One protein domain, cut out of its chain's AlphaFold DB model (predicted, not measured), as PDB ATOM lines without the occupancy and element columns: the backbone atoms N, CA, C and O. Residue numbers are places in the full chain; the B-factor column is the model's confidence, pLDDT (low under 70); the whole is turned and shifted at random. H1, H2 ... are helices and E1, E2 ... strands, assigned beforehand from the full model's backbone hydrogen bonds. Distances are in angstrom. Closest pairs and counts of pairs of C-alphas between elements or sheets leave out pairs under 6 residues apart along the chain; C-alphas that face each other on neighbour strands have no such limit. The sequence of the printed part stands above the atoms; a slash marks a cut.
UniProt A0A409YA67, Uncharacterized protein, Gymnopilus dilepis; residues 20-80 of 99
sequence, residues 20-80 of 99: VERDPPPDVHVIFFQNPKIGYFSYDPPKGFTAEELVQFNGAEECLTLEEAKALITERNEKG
ATOM      1  N   VAL A  20      -8.237  39.776 -38.805       93.00
ATOM      2  CA  VAL A  20      -7.910  38.361 -38.909       93.00
ATOM      3  C   VAL A  20      -7.277  38.106 -40.259       93.00
ATOM      4  O   VAL A  20      -7.845  38.442 -41.295       93.00
ATOM      5  N   GLU A  21      -6.092  37.519 -40.231       91.00
ATOM      6  CA  GLU A  21      -5.287  37.261 -41.417       91.00
ATOM      7  C   GLU A  21      -4.719  35.842 -41.344       91.00
ATOM      8  O   GLU A  21      -4.512  35.287 -40.260       91.00
ATOM      9  N   ARG A  22      -4.478  35.246 -42.515       86.25
ATOM     10  CA  ARG A  22      -3.676  34.028 -42.651       86.25
ATOM     11  C   ARG A  22      -2.255  34.402 -43.029       86.25
ATOM     12  O   ARG A  22      -2.051  35.318 -43.827       86.25
ATOM     13  N   ASP A  23      -1.289  33.655 -42.509       77.81
ATOM     14  CA  ASP A  23       0.094  33.799 -42.943       77.81
ATOM     15  C   ASP A  23       0.213  33.568 -44.462       77.81
ATOM     16  O   ASP A  23      -0.487  32.725 -45.040       77.81
ATOM     17  N   PRO A  24       1.075  34.332 -45.155       70.19
ATOM     18  CA  PRO A  24       1.293  34.139 -46.577       70.19
ATOM     19  C   PRO A  24       1.924  32.759 -46.852       70.19
ATOM     20  O   PRO A  24       2.566  32.171 -45.979       70.19
ATOM     21  N   PRO A  25       1.798  32.228 -48.081       63.69
ATOM     22  CA  PRO A  25       2.461  30.985 -48.465       63.69
ATOM     23  C   PRO A  25       3.973  31.027 -48.164       63.69
ATOM     24  O   PRO A  25       4.601  32.061 -48.411       63.69
ATOM     25  N   PRO A  26       4.588  29.916 -47.711       66.00
ATOM     26  CA  PRO A  26       4.049  28.551 -47.635       66.00
ATOM     27  C   PRO A  26       3.244  28.237 -46.358       66.00
ATOM     28  O   PRO A  26       2.640  27.167 -46.279       66.00
ATOM     29  N   ASP A  27       3.188  29.156 -45.395       63.03
ATOM     30  CA  ASP A  27       2.653  28.942 -44.042       63.03
ATOM     31  C   ASP A  27       1.146  29.255 -43.918       63.03
ATOM     32  O   ASP A  27       0.642  29.534 -42.834       63.03
ATOM     33  N   VAL A  28       0.397  29.115 -45.021       62.00
ATOM     34  CA  VAL A  28      -1.045  29.433 -45.200       62.00
ATOM     35  C   VAL A  28      -2.015  28.761 -44.210       62.00
ATOM     36  O   VAL A  28      -3.224  28.982 -44.251       62.00
ATOM     37  N   HIS A  29      -1.502  27.924 -43.315       65.75
ATOM     38  CA  HIS A  29      -2.264  27.179 -42.319       65.75
ATOM     39  C   HIS A  29      -2.418  27.924 -40.989       65.75
ATOM     40  O   HIS A  29      -3.139  27.442 -40.118       65.75
ATOM     41  N   VAL A  30      -1.744  29.063 -40.803       79.69
ATOM     42  CA  VAL A  30      -1.749  29.793 -39.532       79.69
ATOM     43  C   VAL A  30      -2.619  31.042 -39.651       79.69
ATOM     44  O   VAL A  30      -2.382  31.888 -40.508       79.69
ATOM     45  N   ILE A  31      -3.638  31.146 -38.794       86.44
ATOM     46  CA  ILE A  31      -4.490  32.334 -38.649       86.44
ATOM     47  C   ILE A  31      -4.003  33.117 -37.432       86.44
ATOM     48  O   ILE A  31      -3.728  32.520 -36.392       86.44
ATOM     49  N   PHE A  32      -3.947  34.440 -37.534       88.69
ATOM     50  CA  PHE A  32      -3.702  35.304 -36.387       88.69
ATOM     51  C   PHE A  32      -4.775  36.381 -36.244       88.69
ATOM     52  O   PHE A  32      -5.373  36.848 -37.211       88.69
ATOM     53  N   PHE A  33      -5.005  36.767 -34.994       91.25
ATOM     54  CA  PHE A  33      -5.949  37.779 -34.556       91.25
ATOM     55  C   PHE A  33      -5.167  38.957 -33.997       91.25
ATOM     56  O   PHE A  33      -4.332  38.795 -33.101       91.25
ATOM     57  N   GLN A  34      -5.473  40.156 -34.472       92.88
ATOM     58  CA  GLN A  34      -4.844  41.375 -33.983       92.88
ATOM     59  C   GLN A  34      -5.877  42.462 -33.704       92.88
ATOM     60  O   GLN A  34      -6.859  42.612 -34.427       92.88
ATOM     61  N   ASN A  35      -5.621  43.250 -32.665       92.25
ATOM     62  CA  ASN A  35      -6.276  44.533 -32.441       92.25
ATOM     63  C   ASN A  35      -5.192  45.563 -32.084       92.25
ATOM     64  O   ASN A  35      -4.769  45.657 -30.923       92.25
ATOM     65  N   PRO A  36      -4.727  46.355 -33.069       88.94
ATOM     66  CA  PRO A  36      -3.675  47.345 -32.864       88.94
ATOM     67  C   PRO A  36      -4.041  48.446 -31.863       88.94
ATOM     68  O   PRO A  36      -3.142  49.032 -31.263       88.94
ATOM     69  N   LYS A  37      -5.336  48.736 -31.649       89.38
ATOM     70  CA  LYS A  37      -5.768  49.796 -30.722       89.38
ATOM     71  C   LYS A  37      -5.459  49.464 -29.272       89.38
ATOM     72  O   LYS A  37      -5.113  50.360 -28.506       89.38
ATOM     73  N   ILE A  38      -5.571  48.190 -28.913       85.75
ATOM     74  CA  ILE A  38      -5.246  47.688 -27.572       85.75
ATOM     75  C   ILE A  38      -3.890  46.972 -27.528       85.75
ATOM     76  O   ILE A  38      -3.478  46.510 -26.469       85.75
ATOM     77  N   GLY A  39      -3.182  46.888 -28.659       85.44
ATOM     78  CA  GLY A  39      -1.906  46.180 -28.766       85.44
ATOM     79  C   GLY A  39      -2.038  44.661 -28.627       85.44
ATOM     80  O   GLY A  39      -1.121  44.018 -28.119       85.44
ATOM     81  N   TYR A  40      -3.173  44.088 -29.037       87.44
ATOM     82  CA  TYR A  40      -3.404  42.644 -29.008       87.44
ATOM     83  C   TYR A  40      -2.888  41.976 -30.288       87.44
ATOM     84  O   TYR A  40      -3.163  42.458 -31.387       87.44
ATOM     85  N   PHE A  41      -2.195  40.848 -30.136       87.56
ATOM     86  CA  PHE A  41      -1.765  39.965 -31.222       87.56
ATOM     87  C   PHE A  41      -1.678  38.526 -30.697       87.56
ATOM     88  O   PHE A  41      -1.066  38.294 -29.652       87.56
ATOM     89  N   SER A  42      -2.301  37.568 -31.384       86.38
ATOM     90  CA  SER A  42      -2.354  36.167 -30.955       86.38
ATOM     91  C   SER A  42      -2.705  35.227 -32.107       86.38
ATOM     92  O   SER A  42      -3.496  35.582 -32.974       86.38
ATOM     93  N   TYR A  43      -2.179  34.004 -32.069       86.06
ATOM     94  CA  TYR A  43      -2.615  32.905 -32.941       86.06
ATOM     95  C   TYR A  43      -3.856  32.181 -32.395       86.06
ATOM     96  O   TYR A  43      -4.602  31.557 -33.143       86.06
ATOM     97  N   ASP A  44      -4.120  32.303 -31.092       85.88
ATOM     98  CA  ASP A  44      -5.374  31.854 -30.493       85.88
ATOM     99  C   ASP A  44      -6.476  32.906 -30.659       85.88
ATOM    100  O   ASP A  44      -6.190  34.106 -30.542       85.88
ATOM    101  N   PRO A  45      -7.749  32.486 -30.784       89.31
ATOM    102  CA  PRO A  45      -8.868  33.415 -30.788       89.31
ATOM    103  C   PRO A  45      -8.977  34.164 -29.448       89.31
ATOM    104  O   PRO A  45      -8.871  33.540 -28.375       89.31
ATOM    105  N   PRO A  46      -9.272  35.478 -29.463       90.62
ATOM    106  CA  PRO A  46      -9.351  36.280 -28.250       90.62
ATOM    107  C   PRO A  46     -10.385  35.734 -27.261       90.62
ATOM    108  O   PRO A  46     -11.501  35.332 -27.609       90.62
ATOM    109  N   LYS A  47     -10.001  35.684 -25.980       89.50
ATOM    110  CA  LYS A  47     -10.901  35.264 -24.896       89.50
ATOM    111  C   LYS A  47     -12.045  36.265 -24.736       89.50
ATOM    112  O   LYS A  47     -11.845  37.465 -24.867       89.50
ATOM    113  N   GLY A  48     -13.233  35.751 -24.419       89.25
ATOM    114  CA  GLY A  48     -14.426  36.573 -24.186       89.25
ATOM    115  C   GLY A  48     -15.236  36.939 -25.436       89.25
ATOM    116  O   GLY A  48     -16.197  37.699 -25.302       89.25
ATOM    117  N   PHE A  49     -14.872  36.382 -26.597       92.38
ATOM    118  CA  PHE A  49     -15.627  36.470 -27.850       92.38
ATOM    119  C   PHE A  49     -16.271  35.124 -28.213       92.38
ATOM    120  O   PHE A  49     -15.681  34.062 -27.968       92.38
ATOM    121  N   THR A  50     -17.475  35.160 -28.784       95.06
ATOM    122  CA  THR A  50     -18.152  33.994 -29.372       95.06
ATOM    123  C   THR A  50     -17.700  33.764 -30.811       95.06
ATOM    124  O   THR A  50     -17.119  34.641 -31.443       95.06
ATOM    125  N   ALA A  51     -17.987  32.582 -31.361       94.31
ATOM    126  CA  ALA A  51     -17.651  32.277 -32.750       94.31
ATOM    127  C   ALA A  51     -18.339  33.239 -33.733       94.31
ATOM    128  O   ALA A  51     -17.734  33.641 -34.720       94.31
ATOM    129  N   GLU A  52     -19.578  33.638 -33.436       96.06
ATOM    130  CA  GLU A  52     -20.355  34.607 -34.212       96.06
ATOM    131  C   GLU A  52     -19.732  36.007 -34.183       96.06
ATOM    132  O   GLU A  52     -19.809  36.718 -35.178       96.06
ATOM    133  N   GLU A  53     -19.111  36.401 -33.069       95.50
ATOM    134  CA  GLU A  53     -18.379  37.668 -32.979       95.50
ATOM    135  C   GLU A  53     -17.047  37.593 -33.741       95.50
ATOM    136  O   GLU A  53     -16.698  38.530 -34.454       95.50
ATOM    137  N   LEU A  54     -16.321  36.470 -33.657       94.25
ATOM    138  CA  LEU A  54     -15.042  36.298 -34.358       94.25
ATOM    139  C   LEU A  54     -15.187  36.373 -35.882       94.25
ATOM    140  O   LEU A  54     -14.357  36.993 -36.542       94.25
ATOM    141  N   VAL A  55     -16.242  35.776 -36.449       95.38
ATOM    142  CA  VAL A  55     -16.496  35.831 -37.904       95.38
ATOM    143  C   VAL A  55     -16.902  37.225 -38.397       95.38
ATOM    144  O   VAL A  55     -16.981  37.434 -39.602       95.38
ATOM    145  N   GLN A  56     -17.176  38.174 -37.495       95.88
ATOM    146  CA  GLN A  56     -17.468  39.568 -37.850       95.88
ATOM    147  C   GLN A  56     -16.215  40.447 -37.906       95.88
ATOM    148  O   GLN A  56     -16.313  41.601 -38.321       95.88
ATOM    149  N   PHE A  57     -15.055  39.944 -37.476       95.75
ATOM    150  CA  PHE A  57     -13.808  40.701 -37.541       95.75
ATOM    151  C   PHE A  57     -13.386  40.952 -38.988       95.75
ATOM    152  O   PHE A  57     -13.681  40.168 -39.893       95.75
ATOM    153  N   ASN A  58     -12.658  42.043 -39.215       95.19
ATOM    154  CA  ASN A  58     -12.187  42.368 -40.554       95.19
ATOM    155  C   ASN A  58     -11.230  41.276 -41.075       95.19
ATOM    156  O   ASN A  58     -10.317  40.872 -40.357       95.19
ATOM    157  N   GLY A  59     -11.435  40.796 -42.305       91.31
ATOM    158  CA  GLY A  59     -10.653  39.698 -42.905       91.31
ATOM    159  C   GLY A  59     -11.052  38.286 -42.448       91.31
ATOM    160  O   GLY A  59     -10.566  37.296 -42.998       91.31
ATOM    161  N   ALA A  60     -11.982  38.158 -41.493       92.06
ATOM    162  CA  ALA A  60     -12.410  36.855 -40.993       92.06
ATOM    163  C   ALA A  60     -13.091  36.002 -42.070       92.06
ATOM    164  O   ALA A  60     -12.808  34.816 -42.155       92.06
ATOM    165  N   GLU A  61     -13.922  36.582 -42.935       89.75
ATOM    166  CA  GLU A  61     -14.638  35.830 -43.980       89.75
ATOM    167  C   GLU A  61     -13.716  35.123 -44.992       89.75
ATOM    168  O   GLU A  61     -14.083  34.093 -45.556       89.75
ATOM    169  N   GLU A  62     -12.499  35.637 -45.187       87.19
ATOM    170  CA  GLU A  62     -11.479  35.039 -46.058       87.19
ATOM    171  C   GLU A  62     -10.643  33.975 -45.322       87.19
ATOM    172  O   GLU A  62      -9.991  33.130 -45.947       87.19
ATOM    173  N   CYS A  63     -10.673  33.998 -43.985       85.44
ATOM    174  CA  CYS A  63      -9.775  33.238 -43.121       85.44
ATOM    175  C   CYS A  63     -10.468  32.142 -42.294       85.44
ATOM    176  O   CYS A  63      -9.821  31.143 -41.980       85.44
ATOM    177  N   LEU A  64     -11.746  32.294 -41.942       87.69
ATOM    178  CA  LEU A  64     -12.486  31.390 -41.061       87.69
ATOM    179  C   LEU A  64     -13.984  31.321 -41.383       87.69
ATOM    180  O   LEU A  64     -14.685  32.319 -41.532       87.69
ATOM    181  N   THR A  65     -14.504  30.102 -41.368       90.62
ATOM    182  CA  THR A  65     -15.933  29.812 -41.276       90.62
ATOM    183  C   THR A  65     -16.405  29.811 -39.819       90.62
ATOM    184  O   THR A  65     -15.619  29.708 -38.874       90.62
ATOM    185  N   LEU A  66     -17.725  29.864 -39.612       93.44
ATOM    186  CA  LEU A  66     -18.315  29.765 -38.273       93.44
ATOM    187  C   LEU A  66     -17.973  28.440 -37.567       93.44
ATOM    188  O   LEU A  66     -17.817  28.418 -36.348       93.44
ATOM    189  N   GLU A  67     -17.866  27.333 -38.308       91.38
ATOM    190  CA  GLU A  67     -17.489  26.037 -37.732       91.38
ATOM    191  C   GLU A  67     -16.016  26.012 -37.313       91.38
ATOM    192  O   GLU A  67     -15.708  25.562 -36.208       91.38
ATOM    193  N   GLU A  68     -15.122  26.577 -38.125       89.50
ATOM    194  CA  GLU A  68     -13.704  26.720 -37.774       89.50
ATOM    195  C   GLU A  68     -13.515  27.631 -36.556       89.50
ATOM    196  O   GLU A  68     -12.774  27.282 -35.640       89.50
ATOM    197  N   ALA A  69     -14.251  28.743 -36.460       91.19
ATOM    198  CA  ALA A  69     -14.219  29.609 -35.282       91.19
ATOM    199  C   ALA A  69     -14.649  28.873 -33.998       91.19
ATOM    200  O   ALA A  69     -14.027  29.030 -32.943       91.19
ATOM    201  N   LYS A  70     -15.685  28.023 -34.075       92.00
ATOM    202  CA  LYS A  70     -16.108  27.166 -32.951       92.00
ATOM    203  C   LYS A  70     -15.030  26.149 -32.580       92.00
ATOM    204  O   LYS A  70     -14.791  25.940 -31.388       92.00
ATOM    205  N   ALA A  71     -14.377  25.550 -33.576       89.88
ATOM    206  CA  ALA A  71     -13.284  24.610 -33.360       89.88
ATOM    207  C   ALA A  71     -12.095  25.292 -32.664       89.88
ATOM    208  O   ALA A  71     -11.635  24.786 -31.646       89.88
ATOM    209  N   LEU A  72     -11.684  26.482 -33.116       87.94
ATOM    210  CA  LEU A  72     -10.592  27.259 -32.513       87.94
ATOM    211  C   LEU A  72     -10.886  27.659 -31.059       87.94
ATOM    212  O   LEU A  72     -10.026  27.544 -30.187       87.94
ATOM    213  N   ILE A  73     -12.114  28.106 -30.759       89.88
ATOM    214  CA  ILE A  73     -12.523  28.418 -29.378       89.88
ATOM    215  C   ILE A  73     -12.465  27.164 -28.498       89.88
ATOM    216  O   ILE A  73     -12.012  27.243 -27.353       89.88
ATOM    217  N   THR A  74     -12.938  26.030 -29.017       88.38
ATOM    218  CA  THR A  74     -12.925  24.747 -28.301       88.38
ATOM    219  C   THR A  74     -11.492  24.302 -28.035       88.38
ATOM    220  O   THR A  74     -11.147  24.053 -26.883       88.38
ATOM    221  N   GLU A  75     -10.633  24.326 -29.054       84.50
ATOM    222  CA  GLU A  75      -9.217  23.979 -28.949       84.50
ATOM    223  C   GLU A  75      -8.494  24.839 -27.905       84.50
ATOM    224  O   GLU A  75      -7.841  24.298 -27.014       84.50
ATOM    225  N   ARG A  76      -8.676  26.165 -27.941       86.00
ATOM    226  CA  ARG A  76      -8.118  27.087 -26.936       86.00
ATOM    227  C   ARG A  76      -8.617  26.778 -25.520       86.00
ATOM    228  O   ARG A  76      -7.897  26.973 -24.543       86.00
ATOM    229  N   ASN A  77      -9.873  26.358 -25.368       83.00
ATOM    230  CA  ASN A  77     -10.426  26.023 -24.054       83.00
ATOM    231  C   ASN A  77      -9.883  24.682 -23.528       83.00
ATOM    232  O   ASN A  77      -9.654  24.564 -22.327       83.00
ATOM    233  N   GLU A  78      -9.664  23.700 -24.405       81.31
ATOM    234  CA  GLU A  78      -9.146  22.372 -24.051       81.31
ATOM    235  C   GLU A  78      -7.634  22.373 -23.798       81.31
ATOM    236  O   GLU A  78      -7.169  21.795 -22.815       81.31
ATOM    237  N   LYS A  79      -6.860  23.030 -24.668       70.56
ATOM    238  CA  LYS A  79      -5.390  23.072 -24.599       70.56
ATOM    239  C   LYS A  79      -4.860  24.215 -23.726       70.56
ATOM    240  O   LYS A  79      -3.674  24.241 -23.403       70.56
ATOM    241  N   GLY A  80      -5.728  25.149 -23.327       62.41
ATOM    242  CA  GLY A  80      -5.313  26.474 -22.869       62.41
ATOM    243  C   GLY A  80      -4.912  27.361 -24.054       62.41
ATOM    244  O   GLY A  80      -4.903  26.916 -25.198       62.41
TER     245      GLY A  80
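Overview. This is residues 20 to 80 of the 99 residues of an uncharacterized protein of Gymnopilus dilepis (UniProt A0A409YA67). A narrow three-stranded antiparallel sheet, E1-E2-E3, makes one side, with short helix H2 by E1; the long helix H3, apart from the strands and joined by short H1, makes the other. The 61 printed residues run E1 E2 E3 H1 H2 H3, a mixed class. The whole is compact, radius of gyration of the C-alphas 11.1 A, spanning 28 by 26 by 21 A.

Along the chain. E1 is residues 20 to 22, from C-alpha 20 at (-7.910, 38.361, -38.909); E2 31 to 35, 13.8 A; E3 40 to 42; H1 51 to 54; H2 60 to 63; H3 66 to 79, 20.0 A, ending at C-alpha 79 (-5.390, 23.072, -24.599).

Arrangement. The strands form a meander, each the antiparallel neighbour of the one before. In hairpin E1 and E2, N 21 and O 32 are 3.2 A apart; in hairpin E2 and E3, N 35 and O 40, 2.9 A. H2 is on the sheet, height 6.1 A; its closest C-alphas to E1 are Ala 60 and Val 20, 5.2 A. H1 touches H3, closest C-alphas Ala 51 and Ala 69, 5.0 A. In H3 every O i to N i+4 pair is within hydrogen-bond range; H1 and H2 are too short for one.

Size, cuts and confidence. The farthest C-alphas, Pro 26 and Gly 48, are 30.9 A apart. The printed part has no cut and no long link. pLDDT is under 70 at residues 25 to 29 and 80.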